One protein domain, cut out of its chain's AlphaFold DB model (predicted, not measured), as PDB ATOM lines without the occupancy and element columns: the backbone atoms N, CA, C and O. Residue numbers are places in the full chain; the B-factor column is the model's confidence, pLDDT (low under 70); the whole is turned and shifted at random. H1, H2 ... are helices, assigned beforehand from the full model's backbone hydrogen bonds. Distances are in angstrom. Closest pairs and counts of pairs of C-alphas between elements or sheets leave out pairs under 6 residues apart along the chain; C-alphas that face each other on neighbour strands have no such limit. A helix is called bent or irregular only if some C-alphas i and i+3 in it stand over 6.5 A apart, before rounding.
ATOM      1  N   GLU A 282     170.221 199.190 159.431       93.12
ATOM      2  CA  GLU A 282     171.359 200.089 159.240       93.12
ATOM      3  C   GLU A 282     171.148 201.397 160.010       93.12
ATOM      4  O   GLU A 282     172.059 201.856 160.697       93.12
ATOM      5  N   GLU A 283     169.935 201.962 159.965       91.12
ATOM      6  CA  GLU A 283     169.573 203.185 160.690       91.12
ATOM      7  C   GLU A 283     169.707 202.995 162.211       91.12
ATOM      8  O   GLU A 283     170.278 203.841 162.900       91.12
ATOM      9  N   ILE A 284     169.250 201.851 162.732       91.00
ATOM     10  CA  ILE A 284     169.414 201.465 164.142       91.00
ATOM     11  C   ILE A 284     170.889 201.283 164.502       91.00
ATOM     12  O   ILE A 284     171.329 201.776 165.538       91.00
ATOM     13  N   GLY A 285     171.656 200.592 163.656       91.44
ATOM     14  CA  GLY A 285     173.086 200.397 163.870       91.44
ATOM     15  C   GLY A 285     173.830 201.728 163.960       91.44
ATOM     16  O   GLY A 285     174.524 201.973 164.941       91.44
ATOM     17  N   LYS A 286     173.608 202.615 162.988       90.31
ATOM     18  CA  LYS A 286     174.223 203.944 162.951       90.31
ATOM     19  C   LYS A 286     173.847 204.784 164.166       90.31
ATOM     20  O   LYS A 286     174.709 205.405 164.776       90.31
ATOM     21  N   PHE A 287     172.570 204.765 164.552       88.88
ATOM     22  CA  PHE A 287     172.114 205.422 165.772       88.88
ATOM     23  C   PHE A 287     172.891 204.944 167.000       88.88
ATOM     24  O   PHE A 287     173.294 205.760 167.818       88.88
ATOM     25  N   LEU A 288     173.094 203.635 167.149       89.56
ATOM     26  CA  LEU A 288     173.792 203.084 168.308       89.56
ATOM     27  C   LEU A 288     175.279 203.450 168.309       89.56
ATOM     28  O   LEU A 288     175.795 203.796 169.366       89.56
ATOM     29  N   ASP A 289     175.933 203.430 167.144       89.94
ATOM     30  CA  ASP A 289     177.326 203.876 167.003       89.94
ATOM     31  C   ASP A 289     177.482 205.346 167.388       89.94
ATOM     32  O   ASP A 289     178.368 205.701 168.166       89.94
ATOM     33  N   ASP A 290     176.579 206.194 166.898       85.06
ATOM     34  CA  ASP A 290     176.570 207.611 167.239       85.06
ATOM     35  C   ASP A 290     176.232 207.839 168.731       85.06
ATOM     36  O   ASP A 290     176.690 208.822 169.313       85.06
ATOM     37  N   PHE A 291     175.437 206.959 169.364       83.75
ATOM     38  CA  PHE A 291     174.992 207.091 170.763       83.75
ATOM     39  C   PHE A 291     176.043 206.672 171.778       83.75
ATOM     40  O   PHE A 291     176.068 207.216 172.884       83.75
ATOM     41  N   GLU A 292     176.887 205.704 171.436       86.75
ATOM     42  CA  GLU A 292     177.771 205.046 172.394       86.75
ATOM     43  C   GLU A 292     178.664 206.016 173.194       86.75
ATOM     44  O   GLU A 292     178.690 205.898 174.424       86.75
ATOM     45  N   PRO A 293     179.281 207.055 172.589       84.88
ATOM     46  CA  PRO A 293     180.063 208.047 173.335       84.88
ATOM     47  C   PRO A 293     179.258 208.818 174.396       84.88
ATOM     48  O   PRO A 293     179.826 209.353 175.346       84.88
ATOM     49  N   TYR A 294     177.933 208.880 174.245       79.06
ATOM     50  CA  TYR A 294     177.020 209.651 175.088       79.06
ATOM     51  C   TYR A 294     176.213 208.785 176.061       79.06
ATOM     52  O   TYR A 294     175.501 209.320 176.917       79.06
ATOM     53  N   ARG A 295     176.323 207.452 175.976       82.12
ATOM     54  CA  ARG A 295     175.523 206.501 176.763       82.12
ATOM     55  C   ARG A 295     175.557 206.800 178.265       82.12
ATOM     56  O   ARG A 295     174.515 206.740 178.915       82.12
ATOM     57  N   ALA A 296     176.721 207.169 178.804       82.00
ATOM     58  CA  ALA A 296     176.879 207.519 180.216       82.00
ATOM     59  C   ALA A 296     176.132 208.812 180.595       82.00
ATOM     60  O   ALA A 296     175.405 208.841 181.588       82.00
ATOM     61  N   SER A 297     176.252 209.865 179.781       75.88
ATOM     62  CA  SER A 297     175.601 211.164 180.014       75.88
ATOM     63  C   SER A 297     174.077 211.099 179.887       75.88
ATOM     64  O   SER A 297     173.371 211.867 180.538       75.88
ATOM     65  N   TYR A 298     173.566 210.158 179.089       74.25
ATOM     66  CA  TYR A 298     172.138 209.969 178.829       74.25
ATOM     67  C   TYR A 298     171.600 208.634 179.351       74.25
ATOM     68  O   TYR A 298     170.618 208.107 178.824       74.25
ATOM     69  N   GLY A 299     172.194 208.088 180.417       72.44
ATOM     70  CA  GLY A 299     171.780 206.802 180.993       72.44
ATOM     71  C   GLY A 299     170.287 206.733 181.350       72.44
ATOM     72  O   GLY A 299     169.654 205.689 181.194       72.44
ATOM     73  N   SER A 300     169.672 207.867 181.710       74.50
ATOM     74  CA  SER A 300     168.228 207.982 181.979       74.50
ATOM     75  C   SER A 300     167.339 207.620 180.781       74.50
ATOM     76  O   SER A 300     166.170 207.262 180.954       74.50
ATOM     77  N   MET A 301     167.876 207.658 179.558       74.69
ATOM     78  CA  MET A 301     167.152 207.265 178.351       74.69
ATOM     79  C   MET A 301     166.947 205.751 178.244       74.69
ATOM     80  O   MET A 301     166.081 205.344 177.468       74.69
ATOM     81  N   ASN A 302     167.671 204.945 179.036       81.31
ATOM     82  CA  ASN A 302     167.566 203.483 179.090       81.31
ATOM     83  C   ASN A 302     167.662 202.825 177.703       81.31
ATOM     84  O   ASN A 302     166.849 201.961 177.348       81.31
ATOM     85  N   VAL A 303     168.628 203.285 176.901       87.00
ATOM     86  CA  VAL A 303     168.876 202.750 175.559       87.00
ATOM     87  C   VAL A 303     169.506 201.365 175.677       87.00
ATOM     88  O   VAL A 303     170.480 201.188 176.409       87.00
ATOM     89  N   VAL A 304     168.951 200.375 174.983       90.25
ATOM     90  CA  VAL A 304     169.485 199.005 174.981       90.25
ATOM     91  C   VAL A 304     170.831 198.927 174.246       90.25
ATOM     92  O   VAL A 304     171.248 199.863 173.559       90.25
ATOM     93  N   ASP A 305     171.561 197.833 174.437       92.19
ATOM     94  CA  ASP A 305     172.728 197.513 173.613       92.19
ATOM     95  C   ASP A 305     172.319 197.104 172.183       92.19
ATOM     96  O   ASP A 305     171.136 196.961 171.856       92.19
ATOM     97  N   ARG A 306     173.320 196.954 171.312       92.81
ATOM     98  CA  ARG A 306     173.119 196.635 169.896       92.81
ATOM     99  C   ARG A 306     172.458 195.285 169.680       92.81
ATOM    100  O   ARG A 306     171.545 195.206 168.866       92.81
ATOM    101  N   GLU A 307     172.909 194.254 170.378       92.38
ATOM    102  CA  GLU A 307     172.364 192.901 170.242       92.38
ATOM    103  C   GLU A 307     170.863 192.910 170.546       92.38
ATOM    104  O   GLU A 307     170.039 192.578 169.695       92.38
ATOM    105  N   LYS A 308     170.493 193.469 171.699       92.94
ATOM    106  CA  LYS A 308     169.104 193.583 172.127       92.94
ATOM    107  C   LYS A 308     168.270 194.494 171.228       92.94
ATOM    108  O   LYS A 308     167.084 194.231 171.037       92.94
ATOM    109  N   ALA A 309     168.842 195.567 170.680       92.00
ATOM    110  CA  ALA A 309     168.143 196.405 169.705       92.00
ATOM    111  C   ALA A 309     167.804 195.617 168.433       92.00
ATOM    112  O   ALA A 309     166.686 195.713 167.934       92.00
ATOM    113  N   LEU A 310     168.744 194.827 167.914       91.94
ATOM    114  CA  LEU A 310     168.530 194.027 166.710       91.94
ATOM    115  C   LEU A 310     167.524 192.894 166.951       91.94
ATOM    116  O   LEU A 310     166.626 192.705 166.134       91.94
ATOM    117  N   ASP A 311     167.578 192.241 168.111       91.12
ATOM    118  CA  ASP A 311     166.566 191.258 168.514       91.12
ATOM    119  C   ASP A 311     165.167 191.883 168.612       91.12
ATOM    120  O   ASP A 311     164.167 191.326 168.148       91.12
ATOM    121  N   ASN A 312     165.076 193.077 169.208       91.50
ATOM    122  CA  ASN A 312     163.814 193.802 169.292       91.50
ATOM    123  C   ASN A 312     163.307 194.213 167.905       91.50
ATOM    124  O   ASN A 312     162.099 194.173 167.685       91.50
ATOM    125  N   LEU A 313     164.194 194.615 166.990       91.31
ATOM    126  CA  LEU A 313     163.852 194.963 165.609       91.31
ATOM    127  C   LEU A 313     163.208 193.776 164.888       91.31
ATOM    128  O   LEU A 313     162.163 193.950 164.264       91.31
ATOM    129  N   ASP A 314     163.782 192.581 165.020       87.88
ATOM    130  CA  ASP A 314     163.264 191.376 164.365       87.88
ATOM    131  C   ASP A 314     161.868 190.984 164.869       87.88
ATOM    132  O   ASP A 314     161.051 190.458 164.111       87.88
ATOM    133  N   TYR A 315     161.557 191.289 166.132       84.75
ATOM    134  CA  TYR A 315     160.258 190.979 166.730       84.75
ATOM    135  C   TYR A 315     159.210 192.100 166.588       84.75
ATOM    136  O   TYR A 315     158.021 191.824 166.434       84.75
ATOM    137  N   LEU A 316     159.620 193.368 166.689       86.44
ATOM    138  CA  LEU A 316     158.725 194.533 166.790       86.44
ATOM    139  C   LEU A 316     158.717 195.418 165.539       86.44
ATOM    140  O   LEU A 316     157.920 196.358 165.462       86.44
ATOM    141  N   GLY A 317     159.594 195.139 164.575       87.94
ATOM    142  CA  GLY A 317     159.836 195.989 163.418       87.94
ATOM    143  C   GLY A 317     160.562 197.290 163.774       87.94
ATOM    144  O   GLY A 317     160.938 197.542 164.919       87.94
ATOM    145  N   GLY A 318     160.760 198.148 162.772       89.75
ATOM    146  CA  GLY A 318     161.562 199.376 162.855       89.75
ATOM    147  C   GLY A 318     160.926 200.538 163.625       89.75
ATOM    148  O   GLY A 318     160.876 201.659 163.120       89.75
ATOM    149  N   VAL A 319     160.388 200.311 164.827       90.00
ATOM    150  CA  VAL A 319     159.806 201.369 165.670       90.00
ATOM    151  C   VAL A 319     160.739 201.672 166.856       90.00
ATOM    152  O   VAL A 319     160.654 201.008 167.891       90.00
ATOM    153  N   PRO A 320     161.587 202.716 166.771       88.25
ATOM    154  CA  PRO A 320     162.645 203.045 167.738       88.25
ATOM    155  C   PRO A 320     162.186 203.122 169.178       88.25
ATOM    156  O   PRO A 320     162.892 202.682 170.077       88.25
ATOM    157  N   ARG A 321     160.985 203.668 169.406       87.44
ATOM    158  CA  ARG A 321     160.396 203.760 170.744       87.44
ATOM    159  C   ARG A 321     160.407 202.415 171.466       87.44
ATOM    160  O   ARG A 321     160.591 202.407 172.674       87.44
ATOM    161  N   TYR A 322     160.177 201.323 170.743       88.19
ATOM    162  CA  TYR A 322     160.114 199.976 171.302       88.19
ATOM    163  C   TYR A 322     161.409 199.195 171.093       88.19
ATOM    164  O   TYR A 322     161.766 198.380 171.936       88.19
ATOM    165  N   VAL A 323     162.121 199.474 170.000       89.69
ATOM    166  CA  VAL A 323     163.381 198.809 169.659       89.69
ATOM    167  C   VAL A 323     164.525 199.247 170.570       89.69
ATOM    168  O   VAL A 323     165.266 198.410 171.079       89.69
ATOM    169  N   LEU A 324     164.650 200.554 170.804       89.69
ATOM    170  CA  LEU A 324     165.821 201.145 171.445       89.69
ATOM    171  C   LEU A 324     165.665 201.313 172.955       89.69
ATOM    172  O   LEU A 324     166.670 201.463 173.635       89.69
ATOM    173  N   ARG A 325     164.447 201.302 173.510       86.19
ATOM    174  CA  ARG A 325     164.224 201.553 174.945       86.19
ATOM    175  C   ARG A 325     163.839 200.307 175.716       86.19
ATOM    176  O   ARG A 325     162.763 199.747 175.507       86.19
ATOM    177  N   ALA A 326     164.639 199.980 176.729       81.94
ATOM    178  CA  ALA A 326     164.377 198.845 177.609       81.94
ATOM    179  C   ALA A 326     163.001 198.947 178.293       81.94
ATOM    180  O   ALA A 326     162.258 197.973 178.348       81.94
ATOM    181  N   THR A 327     162.621 200.149 178.738       82.75
ATOM    182  CA  THR A 327     161.366 200.416 179.466       82.75
ATOM    183  C   THR A 327     160.106 200.346 178.602       82.75
ATOM    184  O   THR A 327     158.993 200.402 179.120       82.75
ATOM    185  N   LYS A 328     160.260 200.266 177.278       84.12
ATOM    186  CA  LYS A 328     159.152 200.260 176.317       84.12
ATOM    187  C   LYS A 328     158.965 198.916 175.627       84.12
ATOM    188  O   LYS A 328     158.001 198.764 174.878       84.12
ATOM    189  N   LEU A 329     159.822 197.940 175.917       84.25
ATOM    190  CA  LEU A 329     159.782 196.621 175.299       84.25
ATOM    191  C   LEU A 329     158.433 195.923 175.513       84.25
ATOM    192  O   LEU A 329     157.802 195.505 174.545       84.25
ATOM    193  N   ASP A 330     157.951 195.853 176.755       85.81
ATOM    194  CA  ASP A 330     156.695 195.163 177.073       85.81
ATOM    195  C   ASP A 330     155.476 195.858 176.452       85.81
ATOM    196  O   ASP A 330     154.575 195.191 175.942       85.81
ATOM    197  N   GLU A 331     155.484 197.195 176.396       86.50
ATOM    198  CA  GLU A 331     154.462 197.972 175.683       86.50
ATOM    199  C   GLU A 331     154.468 197.636 174.182       86.50
ATOM    200  O   GLU A 331     153.409 197.436 173.582       86.50
ATOM    201  N   GLY A 332     155.656 197.544 173.577       83.62
ATOM    202  CA  GLY A 332     155.830 197.153 172.180       83.62
ATOM    203  C   GLY A 332     155.310 195.742 171.909       83.62
ATOM    204  O   GLY A 332     154.504 195.548 171.001       83.62
ATOM    205  N   LYS A 333     155.695 194.770 172.747       85.75
ATOM    206  CA  LYS A 333     155.238 193.375 172.647       85.75
ATOM    207  C   LYS A 333     153.722 193.259 172.792       85.75
ATOM    208  O   LYS A 333     153.094 192.548 172.012       85.75
ATOM    209  N   ALA A 334     153.121 193.967 173.749       85.81
ATOM    210  CA  ALA A 334     151.672 193.981 173.931       85.81
ATOM    211  C   ALA A 334     150.948 194.527 172.688       85.81
ATOM    212  O   ALA A 334     149.952 193.954 172.248       85.81
ATOM    213  N   ARG A 335     151.477 195.593 172.071       82.88
ATOM    214  CA  ARG A 335     150.920 196.153 170.829       82.88
ATOM    215  C   ARG A 335     151.070 195.217 169.637       82.88
ATOM    216  O   ARG A 335     150.117 195.087 168.877       82.88
ATOM    217  N   ALA A 336     152.223 194.567 169.483       83.06
ATOM    218  CA  ALA A 336     152.439 193.582 168.427       83.06
ATOM    219  C   ALA A 336     151.455 192.407 168.564       83.06
ATOM    220  O   ALA A 336     150.776 192.060 167.601       83.06
ATOM    221  N   LYS A 337     151.285 191.867 169.780       83.25
ATOM    222  CA  LYS A 337     150.296 190.811 170.064       83.25
ATOM    223  C   LYS A 337     148.870 191.233 169.711       83.25
ATOM    224  O   LYS A 337     148.170 190.484 169.034       83.25
ATOM    225  N   ALA A 338     148.467 192.436 170.123       82.19
ATOM    226  CA  ALA A 338     147.143 192.974 169.827       82.19
ATOM    227  C   ALA A 338     146.913 193.186 168.320       82.19
ATOM    228  O   ALA A 338     145.814 192.944 167.832       82.19
ATOM    229  N   ALA A 339     147.939 193.614 167.576       74.00
ATOM    230  CA  ALA A 339     147.839 193.851 166.135       74.00
ATOM    231  C   ALA A 339     147.692 192.558 165.318       74.00
ATOM    232  O   ALA A 339     147.011 192.560 164.298       74.00
ATOM    233  N   VAL A 340     148.312 191.463 165.767       71.75
ATOM    234  CA  VAL A 340     148.263 190.159 165.081       71.75
ATOM    235  C   VAL A 340     147.105 189.279 165.603       71.75
ATOM    236  O   VAL A 340     146.874 188.192 165.087       71.75
ATOM    237  N   GLY A 341     146.344 189.731 166.611       59.62
ATOM    238  CA  GLY A 341     145.226 188.967 167.186       59.62
ATOM    239  C   GLY A 341     145.661 187.676 167.899       59.62
ATOM    240  O   GLY A 341     144.912 186.703 167.939       59.62
TER     241      GLY A 341
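AT A GLANCE: This is residues 282 to 341 of the 357 residues of an uncharacterized protein of Selaginella moellendorffii (UniProt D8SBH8). Three main helices make an elongated, all-helix body: H1 at one end, H2 in the middle and H4 reaching to the other end, with the short H3 packed on H2. The chain folds back from H1 through a long loop into H2, and H4 later runs the same way as H2. The printed part has 60 residues with four named helices, H1 to H4 in chain order, and no named strand. It is compact, with a radius of gyration of the C-alphas of 11.9 A, and spans 40 by 24 by 14 A.

HOW THE PARTS SIT: H1, residues 282 to 294, touches H2, residues 306 to 316, with residues 284 to 288 alone; the closest C-alphas, of Leu 288 and Arg 306, are 6.7 A apart. The two form a helical hairpin, opposite ways at a steep tilt of 39 degrees. H2 is the hub. It touches H3, residues 320 to 323, closest at the C-alphas of Asn 312 and Val 323, 5.0 A. H2 also touches H4, residues 326 to 340, the same way at a shallow tilt of 22 degrees, closest at the C-alphas of Leu 316 and Ala 336, 6.6 A. H3 and H4 touch only at the corner, with C-alphas of Tyr 322 and Lys 328 5.1 A apart at the closest. H1 and H4 are apart. Every O i to N i+4 pair is within hydrogen-bond range in H2, against 7 of 9 in H1 and 9 of 11 in H4; H3 is too short for such a pair.

IN THESE COORDINATES: H1 begins at C-alpha 282 (171.359, 200.089, 159.240) and is 19.4 A long from first to last C-alpha. It is irregular, with C-alphas 290 and 293 7.0 A apart. H2 is 14.9 A long and H3 has four residues. H4, 22.2 A long, is irregular too, with C-alphas 327 and 330 7.4 A apart, and ends at C-alpha 340 (148.263, 190.159, 165.081).

THE WHOLE: The C-alphas farthest apart, of Pro 293 and Gly 341, are 40.2 A apart. The printed part has no cut. The link from H1 to H2, 11 residues, is long; those from H2 to H3 and H3 to H4 are tight. The mean pLDDT of the printed part is 85.4, and residue 341 is under 70.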